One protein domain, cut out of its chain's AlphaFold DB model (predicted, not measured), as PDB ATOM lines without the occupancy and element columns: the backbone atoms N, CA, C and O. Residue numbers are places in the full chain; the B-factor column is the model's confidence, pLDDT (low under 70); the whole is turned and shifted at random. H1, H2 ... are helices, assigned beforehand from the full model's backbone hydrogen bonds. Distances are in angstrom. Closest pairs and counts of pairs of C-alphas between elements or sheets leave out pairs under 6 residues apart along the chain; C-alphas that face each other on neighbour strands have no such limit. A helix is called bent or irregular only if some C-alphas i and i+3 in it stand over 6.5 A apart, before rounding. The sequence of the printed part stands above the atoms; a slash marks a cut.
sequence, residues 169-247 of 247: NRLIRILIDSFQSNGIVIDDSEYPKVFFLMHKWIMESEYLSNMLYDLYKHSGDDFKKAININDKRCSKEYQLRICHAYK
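AT A GLANCE: This is residues 169 to 247 of the 247 residues of the protein "Hypothetical protein" of Rotaria sp. Silwood2 (UniProt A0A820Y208). A long helical hairpin of H3 and H4, side by side and running opposite ways, makes the long axis; short H1 crosses H4 on one side of this hairpin, and H2 stands at the end where H3 begins. A long loop, residues 178 to 190, leads from H1 to H2, and at the other end the turn of the hairpin sticks out with residues 225 to 230. The printed part has 79 residues with four named helices, in the order H1, H2, H3, H4, and no named strand; the class is all helix. The whole is compact, with a radius of gyration of the C-alphas of 12.9 A, and spans 38 by 27 by 19 A along its three main axes.

IN THESE COORDINATES: H3, the longest helix, has 22 residues, 205 to 226, and measures 28.6 A from first to last C-alpha; C-alpha 205 is at (11.870, -51.983, -39.963). H3 is irregular, with C-alphas 217 and 220 7.3 A apart, and has a kink of 62 degrees near residue 220. H4, residues 232 to 246, measures 21.9 A and ends with C-alpha 246 at (22.593, -54.361, -38.556). H1, residues 169 to 177, measures 12.3 A and begins with C-alpha 169 at (18.016, -41.194, -32.068). H2, residues 191 to 202, measures 14.9 A and is irregular, with C-alphas 197 and 200 7.4 A apart.

HOW THE PARTS SIT: H3 and H4 form a helical hairpin: they touch at a shallow tilt of 7 degrees, opposite ways, and their closest C-alphas, those of Tyr 216 and Gln 239, are 5.6 A apart. H1 touches H4 about perpendicular, at 79 degrees, with the C-alphas of Ile 176 and Ile 242 closest at 5.6 A. H1 and H3 are near each other, with 8 pairs of C-alphas within 10 A. H1 and H2 form another helical hairpin, at a shallow tilt of 26 degrees, opposite ways; they only just touch, with 3 pairs of C-alphas within 8 A, and H2 does so with residues 191 to 195 alone, the closest C-alphas being those of Leu 175 and Pro 192 at 5.7 A. H2 is close to H3 but not clearly touching, with the C-alphas of His 199 and Ser 205 closest at 7.3 A. In H1 every O i to N i+4 pair is within hydrogen-bond range; the figures are 5 of 8 in H2, 15 of 18 in H3 and 10 of 11 in H4.

THE WHOLE: The two C-alphas farthest apart, those of Trp 201 and Asn 230, are 39.2 A from each other. The printed part has no cut and ends at residue 247, the chain's last residue. The link from H1 to H2 is long, with 13 residues; those from H2 to H3 and from H3 to H4 are tight. The mean pLDDT of the printed part is 88.2, and residues 222 to 233 are under 70.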
ATOM      1  N   ASN A 169      16.596 -41.335 -31.750       93.38
ATOM      2  CA  ASN A 169      18.016 -41.194 -32.068       93.38
ATOM      3  C   ASN A 169      18.915 -41.609 -30.897       93.38
ATOM      4  O   ASN A 169      19.974 -42.201 -31.105       93.38
ATOM      5  N   ARG A 170      18.506 -41.321 -29.656       93.44
ATOM      6  CA  ARG A 170      19.253 -41.736 -28.468       93.44
ATOM      7  C   ARG A 170      19.152 -43.245 -28.243       93.44
ATOM      8  O   ARG A 170      20.175 -43.842 -27.933       93.44
ATOM      9  N   LEU A 171      17.986 -43.854 -28.458       94.44
ATOM     10  CA  LEU A 171      17.807 -45.309 -28.360       94.44
ATOM     11  C   LEU A 171      18.685 -46.073 -29.359       94.44
ATOM     12  O   LEU A 171      19.298 -47.072 -28.989       94.44
ATOM     13  N   ILE A 172      18.787 -45.579 -30.595       95.50
ATOM     14  CA  ILE A 172      19.648 -46.170 -31.632       95.50
ATOM     15  C   ILE A 172      21.129 -46.018 -31.270       95.50
ATOM     16  O   ILE A 172      21.914 -46.937 -31.481       95.50
ATOM     17  N   ARG A 173      21.530 -44.892 -30.670       93.25
ATOM     18  CA  ARG A 173      22.907 -44.740 -30.171       93.25
ATOM     19  C   ARG A 173      23.219 -45.727 -29.048       93.25
ATOM     20  O   ARG A 173      24.248 -46.378 -29.114       93.25
ATOM     21  N   ILE A 174      22.308 -45.898 -28.087       93.50
ATOM     22  CA  ILE A 174      22.454 -46.896 -27.012       93.50
ATOM     23  C   ILE A 174      22.543 -48.315 -27.597       93.50
ATOM     24  O   ILE A 174      23.344 -49.121 -27.130       93.50
ATOM     25  N   LEU A 175      21.771 -48.609 -28.650       95.25
ATOM     26  CA  LEU A 175      21.846 -49.884 -29.365       95.25
ATOM     27  C   LEU A 175      23.248 -50.116 -29.935       95.25
ATOM     28  O   LEU A 175      23.831 -51.164 -29.692       95.25
ATOM     29  N   ILE A 176      23.800 -49.139 -30.657       95.44
ATOM     30  CA  ILE A 176      25.147 -49.233 -31.241       95.44
ATOM     31  C   ILE A 176      26.210 -49.337 -30.140       95.44
ATOM     32  O   ILE A 176      27.148 -50.124 -30.255       95.44
ATOM     33  N   ASP A 177      26.051 -48.578 -29.056       93.12
ATOM     34  CA  ASP A 177      26.954 -48.604 -27.907       93.12
ATOM     35  C   ASP A 177      26.896 -49.921 -27.128       93.12
ATOM     36  O   ASP A 177      27.844 -50.234 -26.421       93.12
ATOM     37  N   SER A 178      25.843 -50.724 -27.302       94.62
ATOM     38  CA  SER A 178      25.743 -52.052 -26.689       94.62
ATOM     39  C   SER A 178      26.640 -53.093 -27.368       94.62
ATOM     40  O   SER A 178      26.831 -54.164 -26.806       94.62
ATOM     41  N   PHE A 179      27.192 -52.815 -28.552       95.38
ATOM     42  CA  PHE A 179      28.119 -53.718 -29.238       95.38
ATOM     43  C   PHE A 179      29.560 -53.246 -29.067       95.38
ATOM     44  O   PHE A 179      29.847 -52.054 -29.093       95.38
ATOM     45  N   GLN A 180      30.495 -54.181 -28.956       95.06
ATOM     46  CA  GLN A 180      31.924 -53.924 -29.103       95.06
ATOM     47  C   GLN A 180      32.335 -54.002 -30.583       95.06
ATOM     48  O   GLN A 180      31.599 -54.491 -31.442       95.06
ATOM     49  N   SER A 181      33.549 -53.554 -30.908       94.69
ATOM     50  CA  SER A 181      34.091 -53.621 -32.277       94.69
ATOM     51  C   SER A 181      34.241 -55.058 -32.808       94.69
ATOM     52  O   SER A 181      34.181 -55.282 -34.019       94.69
ATOM     53  N   ASN A 182      34.378 -56.042 -31.916       95.50
ATOM     54  CA  ASN A 182      34.409 -57.477 -32.227       95.50
ATOM     55  C   ASN A 182      33.007 -58.105 -32.412       95.50
ATOM     56  O   ASN A 182      32.924 -59.263 -32.816       95.50
ATOM     57  N   GLY A 183      31.928 -57.361 -32.142       93.31
ATOM     58  CA  GLY A 183      30.542 -57.832 -32.230       93.31
ATOM     59  C   GLY A 183      29.990 -58.473 -30.956       93.31
ATOM     60  O   GLY A 183      28.846 -58.917 -30.958       93.31
ATOM     61  N   ILE A 184      30.766 -58.512 -29.871       95.25
ATOM     62  CA  ILE A 184      30.300 -58.977 -28.561       95.25
ATOM     63  C   ILE A 184      29.421 -57.893 -27.930       95.25
ATOM     64  O   ILE A 184      29.744 -56.706 -28.002       95.25
ATOM     65  N   VAL A 185      28.311 -58.300 -27.318       94.56
ATOM     66  CA  VAL A 185      27.431 -57.393 -26.574       94.56
ATOM     67  C   VAL A 185      28.079 -57.052 -25.231       94.56
ATOM     68  O   VAL A 185      28.561 -57.934 -24.527       94.56
ATOM     69  N   ILE A 186      28.132 -55.766 -24.894       92.00
ATOM     70  CA  ILE A 186      28.713 -55.268 -23.645       92.00
ATOM     71  C   ILE A 186      27.804 -55.647 -22.469       92.00
ATOM     72  O   ILE A 186      26.586 -55.496 -22.561       92.00
ATOM     73  N   ASP A 187      28.413 -56.115 -21.376       85.44
ATOM     74  CA  ASP A 187      27.770 -56.411 -20.086       85.44
ATOM     75  C   ASP A 187      26.579 -57.379 -20.161       85.44
ATOM     76  O   ASP A 187      25.645 -57.269 -19.370       85.44
ATOM     77  N   ASP A 188      26.576 -58.287 -21.147       82.12
ATOM     78  CA  ASP A 188      25.440 -59.175 -21.439       82.12
ATOM     79  C   ASP A 188      24.105 -58.415 -21.524       82.12
ATOM     80  O   ASP A 188      23.036 -58.913 -21.166       82.12
ATOM     81  N   SER A 189      24.172 -57.172 -22.011       87.56
ATOM     82  CA  SER A 189      23.026 -56.282 -22.103       87.56
ATOM     83  C   SER A 189      21.912 -56.926 -22.925       87.56
ATOM     84  O   SER A 189      22.060 -57.209 -24.114       87.56
ATOM     85  N   GLU A 190      20.742 -57.095 -22.316       90.94
ATOM     86  CA  GLU A 190      19.546 -57.557 -23.026       90.94
ATOM     87  C   GLU A 190      18.957 -56.472 -23.941       90.94
ATOM     88  O   GLU A 190      18.042 -56.735 -24.726       90.94
ATOM     89  N   TYR A 191      19.481 -55.244 -23.869       92.75
ATOM     90  CA  TYR A 191      18.924 -54.091 -24.560       92.75
ATOM     91  C   TYR A 191      18.800 -54.288 -26.080       92.75
ATOM     92  O   TYR A 191      17.708 -54.036 -26.590       92.75
ATOM     93  N   PRO A 192      19.810 -54.781 -26.832       94.88
ATOM     94  CA  PRO A 192      19.651 -55.019 -28.268       94.88
ATOM     95  C   PRO A 192      18.508 -55.985 -28.579       94.88
ATOM     96  O   PRO A 192      17.705 -55.735 -29.476       94.88
ATOM     97  N   LYS A 193      18.382 -57.055 -27.788       94.38
ATOM     98  CA  LYS A 193      17.324 -58.056 -27.946       94.38
ATOM     99  C   LYS A 193      15.945 -57.439 -27.713       94.38
ATOM    100  O   LYS A 193      15.051 -57.625 -28.537       94.38
ATOM    101  N   VAL A 194      15.781 -56.674 -26.632       93.50
ATOM    102  CA  VAL A 194      14.524 -55.975 -26.316       93.50
ATOM    103  C   VAL A 194      14.205 -54.918 -27.372       93.50
ATOM    104  O   VAL A 194      13.072 -54.849 -27.846       93.50
ATOM    105  N   PHE A 195      15.196 -54.131 -27.800       95.44
ATOM    106  CA  PHE A 195      15.019 -53.104 -28.821       95.44
ATOM    107  C   PHE A 195      14.548 -53.715 -30.144       95.44
ATOM    108  O   PHE A 195      13.541 -53.269 -30.684       95.44
ATOM    109  N   PHE A 196      15.196 -54.773 -30.644       95.88
ATOM    110  CA  PHE A 196      14.764 -55.431 -31.881       95.88
ATOM    111  C   PHE A 196      13.437 -56.175 -31.743       95.88
ATOM    112  O   PHE A 196      12.687 -56.249 -32.716       95.88
ATOM    113  N   LEU A 197      13.088 -56.671 -30.560       95.69
ATOM    114  CA  LEU A 197      11.759 -57.233 -30.329       95.69
ATOM    115  C   LEU A 197      10.672 -56.148 -30.405       95.69
ATOM    116  O   LEU A 197       9.620 -56.356 -31.010       95.69
ATOM    117  N   MET A 198      10.951 -54.973 -29.837       95.12
ATOM    118  CA  MET A 198       9.978 -53.891 -29.683       95.12
ATOM    119  C   MET A 198       9.997 -52.856 -30.813       95.12
ATOM    120  O   MET A 198       9.056 -52.072 -30.911       95.12
ATOM    121  N   HIS A 199      11.005 -52.838 -31.693       96.06
ATOM    122  CA  HIS A 199      11.167 -51.752 -32.670       96.06
ATOM    123  C   HIS A 199       9.938 -51.569 -33.566       96.06
ATOM    124  O   HIS A 199       9.602 -50.432 -33.872       96.06
ATOM    125  N   LYS A 200       9.222 -52.652 -33.907       96.25
ATOM    126  CA  LYS A 200       7.992 -52.610 -34.719       96.25
ATOM    127  C   LYS A 200       6.844 -51.822 -34.086       96.25
ATOM    128  O   LYS A 200       5.946 -51.393 -34.800       96.25
ATOM    129  N   TRP A 201       6.857 -51.648 -32.767       96.06
ATOM    130  CA  TRP A 201       5.879 -50.819 -32.060       96.06
ATOM    131  C   TRP A 201       6.213 -49.328 -32.162       96.06
ATOM    132  O   TRP A 201       5.332 -48.491 -31.995       96.06
ATOM    133  N   ILE A 202       7.481 -49.003 -32.419       94.25
ATOM    134  CA  ILE A 202       8.008 -47.636 -32.429       94.25
ATOM    135  C   ILE A 202       8.155 -47.127 -33.870       94.25
ATOM    136  O   ILE A 202       7.885 -45.959 -34.139       94.25
ATOM    137  N   MET A 203       8.593 -47.986 -34.795       96.94
ATOM    138  CA  MET A 203       8.840 -47.645 -36.195       96.94
ATOM    139  C   MET A 203       8.774 -48.860 -37.129       96.94
ATOM    140  O   MET A 203       8.857 -50.014 -36.711       96.94
ATOM    141  N   GLU A 204       8.729 -48.587 -38.430       98.06
ATOM    142  CA  GLU A 204       8.892 -49.605 -39.465       98.06
ATOM    143  C   GLU A 204      10.347 -50.087 -39.565       98.06
ATOM    144  O   GLU A 204      11.296 -49.311 -39.438       98.06
ATOM    145  N   SER A 205      10.536 -51.380 -39.843       97.50
ATOM    146  CA  SER A 205      11.870 -51.983 -39.963       97.50
ATOM    147  C   SER A 205      12.693 -51.374 -41.106       97.50
ATOM    148  O   SER A 205      13.904 -51.219 -40.970       97.50
ATOM    149  N   GLU A 206      12.044 -50.982 -42.210       97.50
ATOM    150  CA  GLU A 206      12.702 -50.293 -43.327       97.50
ATOM    151  C   GLU A 206      13.283 -48.950 -42.871       97.50
ATOM    152  O   GLU A 206      14.452 -48.655 -43.123       97.50
ATOM    153  N   TYR A 207      12.510 -48.178 -42.103       97.12
ATOM    154  CA  TYR A 207      12.966 -46.907 -41.551       97.12
ATOM    155  C   TYR A 207      14.168 -47.091 -40.614       97.12
ATOM    156  O   TYR A 207      15.163 -46.379 -40.758       97.12
ATOM    157  N   LEU A 208      14.137 -48.097 -39.729       97.12
ATOM    158  CA  LEU A 208      15.276 -48.429 -38.863       97.12
ATOM    159  C   LEU A 208      16.534 -48.769 -39.673       97.12
ATOM    160  O   LEU A 208      17.624 -48.287 -39.365       97.12
ATOM    161  N   SER A 209      16.383 -49.592 -40.714       96.75
ATOM    162  CA  SER A 209      17.500 -50.014 -41.563       96.75
ATOM    163  C   SER A 209      18.136 -48.835 -42.302       96.75
ATOM    164  O   SER A 209      19.362 -48.715 -42.321       96.75
ATOM    165  N   ASN A 210      17.315 -47.909 -42.808       96.94
ATOM    166  CA  ASN A 210      17.777 -46.683 -43.452       96.94
ATOM    167  C   ASN A 210      18.501 -45.771 -42.456       96.94
ATOM    168  O   ASN A 210      19.575 -45.267 -42.767       96.94
ATOM    169  N   MET A 211      17.989 -45.631 -41.227       95.75
ATOM    170  CA  MET A 211      18.671 -44.865 -40.178       95.75
ATOM    171  C   MET A 211      20.044 -45.447 -39.819       95.75
ATOM    172  O   MET A 211      21.013 -44.699 -39.684       95.75
ATOM    173  N   LEU A 212      20.152 -46.770 -39.665       95.88
ATOM    174  CA  LEU A 212      21.435 -47.431 -39.391       95.88
ATOM    175  C   LEU A 212      22.406 -47.279 -40.569       95.88
ATOM    176  O   LEU A 212      23.592 -47.017 -40.357       95.88
ATOM    177  N   TYR A 213      21.909 -47.382 -41.802       95.75
ATOM    178  CA  TYR A 213      22.702 -47.152 -43.008       95.75
ATOM    179  C   TYR A 213      23.208 -45.708 -43.103       95.75
ATOM    180  O   TYR A 213      24.392 -45.482 -43.371       95.75
ATOM    181  N   ASP A 214      22.348 -44.728 -42.829       94.88
ATOM    182  CA  ASP A 214      22.721 -43.316 -42.826       94.88
ATOM    183  C   ASP A 214      23.771 -43.029 -41.753       94.88
ATOM    184  O   ASP A 214      24.763 -42.353 -42.041       94.88
ATOM    185  N   LEU A 215      23.626 -43.600 -40.554       93.00
ATOM    186  CA  LEU A 215      24.639 -43.508 -39.499       93.00
ATOM    187  C   LEU A 215      25.964 -44.150 -39.917       93.00
ATOM    188  O   LEU A 215      27.026 -43.583 -39.661       93.00
ATOM    189  N   TYR A 216      25.930 -45.303 -40.589       93.94
ATOM    190  CA  TYR A 216      27.136 -45.947 -41.107       93.94
ATOM    191  C   TYR A 216      27.841 -45.048 -42.128       93.94
ATOM    192  O   TYR A 216      29.036 -44.770 -41.991       93.94
ATOM    193  N   LYS A 217      27.090 -44.528 -43.103       93.44
ATOM    194  CA  LYS A 217      27.601 -43.683 -44.187       93.44
ATOM    195  C   LYS A 217      28.177 -42.355 -43.684       93.44
ATOM    196  O   LYS A 217      29.238 -41.951 -44.151       93.44
ATOM    197  N   HIS A 218      27.510 -41.707 -42.730       90.00
ATOM    198  CA  HIS A 218      27.889 -40.377 -42.229       90.00
ATOM    199  C   HIS A 218      28.744 -40.404 -40.958       90.00
ATOM    200  O   HIS A 218      29.232 -39.359 -40.527       90.00
ATOM    201  N   SER A 219      29.007 -41.584 -40.386       85.31
ATOM    202  CA  SER A 219      29.877 -41.737 -39.213       85.31
ATOM    203  C   SER A 219      31.215 -41.004 -39.377       85.31
ATOM    204  O   SER A 219      31.679 -40.351 -38.452       85.31
ATOM    205  N   GLY A 220      31.825 -41.028 -40.564       77.94
ATOM    206  CA  GLY A 220      33.099 -40.353 -40.823       77.94
ATOM    207  C   GLY A 220      33.056 -38.821 -40.742       77.94
ATOM    208  O   GLY A 220      34.103 -38.209 -40.531       77.94
ATOM    209  N   ASP A 221      31.885 -38.201 -40.897       75.62
ATOM    210  CA  ASP A 221      31.733 -36.743 -40.944       75.62
ATOM    211  C   ASP A 221      31.228 -36.160 -39.620       75.62
ATOM    212  O   ASP A 221      31.722 -35.113 -39.191       75.62
ATOM    213  N   ASP A 222      30.353 -36.873 -38.907       67.12
ATOM    214  CA  ASP A 222      29.879 -36.450 -37.582       67.12
ATOM    215  C   ASP A 222      31.013 -36.431 -36.539       67.12
ATOM    216  O   ASP A 222      31.099 -35.506 -35.724       67.12
ATOM    217  N   PHE A 223      31.945 -37.393 -36.602       61.66
ATOM    218  CA  PHE A 223      33.103 -37.429 -35.697       61.66
ATOM    219  C   PHE A 223      34.060 -36.252 -35.905       61.66
ATOM    220  O   PHE A 223      34.584 -35.719 -34.928       61.66
ATOM    221  N   LYS A 224      34.244 -35.791 -37.150       61.69
ATOM    222  CA  LYS A 224      35.095 -34.623 -37.447       61.69
ATOM    223  C   LYS A 224      34.539 -33.337 -36.837       61.69
ATOM    224  O   LYS A 224      35.301 -32.412 -36.574       61.69
ATOM    225  N   LYS A 225      33.218 -33.264 -36.649       63.41
ATOM    226  CA  LYS A 225      32.534 -32.075 -36.135       63.41
ATOM    227  C   LYS A 225      32.481 -32.039 -34.607       63.41
ATOM    228  O   LYS A 225      32.519 -30.956 -34.034       63.41
ATOM    229  N   ALA A 226      32.377 -33.200 -33.960       60.50
ATOM    230  CA  ALA A 226      32.192 -33.289 -32.511       60.50
ATOM    231  C   ALA A 226      33.502 -33.245 -31.713       60.50
ATOM    232  O   ALA A 226      33.510 -32.751 -30.587       60.50
ATOM    233  N   ILE A 227      34.605 -33.763 -32.261       56.72
ATOM    234  CA  ILE A 227      35.855 -33.894 -31.516       56.72
ATOM    235  C   ILE A 227      36.998 -33.407 -32.409       56.72
ATOM    236  O   ILE A 227      37.305 -34.010 -33.432       56.72
ATOM    237  N   ASN A 228      37.657 -32.318 -32.004       58.84
ATOM    238  CA  ASN A 228      38.866 -31.775 -32.638       58.84
ATOM    239  C   ASN A 228      40.099 -32.667 -32.357       58.84
ATOM    240  O   ASN A 228      41.173 -32.194 -31.997       58.84
ATOM    241  N   ILE A 229      39.916 -33.986 -32.425       58.34
ATOM    242  CA  ILE A 229      40.939 -35.000 -32.208       58.34
ATOM    243  C   ILE A 229      40.906 -35.872 -33.455       58.34
ATOM    244  O   ILE A 229      39.895 -36.479 -33.798       58.34
ATOM    245  N   ASN A 230      42.027 -35.884 -34.166       58.94
ATOM    246  CA  ASN A 230      42.213 -36.494 -35.481       58.94
ATOM    247  C   ASN A 230      42.296 -38.035 -35.402       58.94
ATOM    248  O   ASN A 230      43.145 -38.660 -36.043       58.94
ATOM    249  N   ASP A 231      41.463 -38.656 -34.566       65.25
ATOM    250  CA  ASP A 231      41.571 -40.069 -34.239       65.25
ATOM    251  C   ASP A 231      40.721 -40.921 -35.183       65.25
ATOM    252  O   ASP A 231      39.580 -41.309 -34.920       65.25
ATOM    253  N   LYS A 232      41.308 -41.218 -36.343       68.19
ATOM    254  CA  LYS A 232      40.700 -42.062 -37.384       68.19
ATOM    255  C   LYS A 232      40.336 -43.470 -36.885       68.19
ATOM    256  O   LYS A 232      39.578 -44.161 -37.568       68.19
ATOM    257  N   ARG A 233      40.877 -43.920 -35.744       68.25
ATOM    258  CA  ARG A 233      40.567 -45.234 -35.154       68.25
ATOM    259  C   ARG A 233      39.155 -45.276 -34.565       68.25
ATOM    260  O   ARG A 233      38.429 -46.229 -34.835       68.25
ATOM    261  N   CYS A 234      38.732 -44.201 -33.901       70.38
ATOM    262  CA  CYS A 234      37.426 -44.120 -33.241       70.38
ATOM    263  C   CYS A 234      36.252 -44.238 -34.239       70.38
ATOM    264  O   CYS A 234      35.270 -44.937 -33.987       70.38
ATOM    265  N   SER A 235      36.388 -43.644 -35.432       82.25
ATOM    266  CA  SER A 235      35.358 -43.718 -36.482       82.25
ATOM    267  C   SER A 235      35.170 -45.138 -37.038       82.25
ATOM    268  O   SER A 235      34.032 -45.571 -37.230       82.25
ATOM    269  N   LYS A 236      36.259 -45.894 -37.245       89.75
ATOM    270  CA  LYS A 236      36.179 -47.276 -37.755       89.75
ATOM    271  C   LYS A 236      35.536 -48.222 -36.747       89.75
ATOM    272  O   LYS A 236      34.733 -49.066 -37.128       89.75
ATOM    273  N   GLU A 237      35.864 -48.075 -35.468       91.62
ATOM    274  CA  GLU A 237      35.261 -48.892 -34.414       91.62
ATOM    275  C   GLU A 237      33.756 -48.647 -34.308       91.62
ATOM    276  O   GLU A 237      32.987 -49.596 -34.184       91.62
ATOM    277  N   TYR A 238      33.313 -47.394 -34.423       91.81
ATOM    278  CA  TYR A 238      31.887 -47.072 -34.446       91.81
ATOM    279  C   TYR A 238      31.170 -47.659 -35.673       91.81
ATOM    280  O   TYR A 238      30.098 -48.241 -35.532       91.81
ATOM    281  N   GLN A 239      31.780 -47.590 -36.862       93.44
ATOM    282  CA  GLN A 239      31.244 -48.235 -38.071       93.44
ATOM    283  C   GLN A 239      31.060 -49.743 -37.893       93.44
ATOM    284  O   GLN A 239      30.008 -50.272 -38.245       93.44
ATOM    285  N   LEU A 240      32.051 -50.426 -37.312       95.19
ATOM    286  CA  LEU A 240      31.963 -51.860 -37.034       95.19
ATOM    287  C   LEU A 240      30.812 -52.178 -36.077       95.19
ATOM    288  O   LEU A 240      30.050 -53.106 -36.336       95.19
ATOM    289  N   ARG A 241      30.634 -51.379 -35.020       95.25
ATOM    290  CA  ARG A 241      29.509 -51.530 -34.086       95.25
ATOM    291  C   ARG A 241      28.154 -51.374 -34.777       95.25
ATOM    292  O   ARG A 241      27.252 -52.165 -34.522       95.25
ATOM    293  N   ILE A 242      28.026 -50.422 -35.706       95.56
ATOM    294  CA  ILE A 242      26.811 -50.275 -36.522       95.56
ATOM    295  C   ILE A 242      26.582 -51.516 -37.393       95.56
ATOM    296  O   ILE A 242      25.460 -52.010 -37.458       95.56
ATOM    297  N   CYS A 243      27.626 -52.042 -38.041       96.12
ATOM    298  CA  CYS A 243      27.507 -53.257 -38.849       96.12
ATOM    299  C   CYS A 243      27.043 -54.462 -38.024       96.12
ATOM    300  O   CYS A 243      26.235 -55.246 -38.513       96.12
ATOM    301  N   HIS A 244      27.526 -54.596 -36.787       95.75
ATOM    302  CA  HIS A 244      27.084 -55.662 -35.885       95.75
ATOM    303  C   HIS A 244      25.633 -55.487 -35.456       95.75
ATOM    304  O   HIS A 244      24.896 -56.462 -35.454       95.75
ATOM    305  N   ALA A 245      25.197 -54.255 -35.184       93.69
ATOM    306  CA  ALA A 245      23.791 -53.978 -34.901       93.69
ATOM    307  C   ALA A 245      22.873 -54.244 -36.111       93.69
ATOM    308  O   ALA A 245      21.694 -54.518 -35.935       93.69
ATOM    309  N   TYR A 246      23.383 -54.142 -37.340       90.94
ATOM    310  CA  TYR A 246      22.593 -54.361 -38.556       90.94
ATOM    311  C   TYR A 246      22.410 -55.847 -38.918       90.94
ATOM    312  O   TYR A 246      21.498 -56.182 -39.674       90.94
ATOM    313  N   LYS A 247      23.306 -56.719 -38.443       83.81
ATOM    314  CA  LYS A 247      23.384 -58.133 -38.829       83.81
ATOM    315  C   LYS A 247      22.383 -59.000 -38.067       83.81
ATOM    316  O   LYS A 247      21.795 -59.880 -38.734       83.81
TER     317      LYS A 247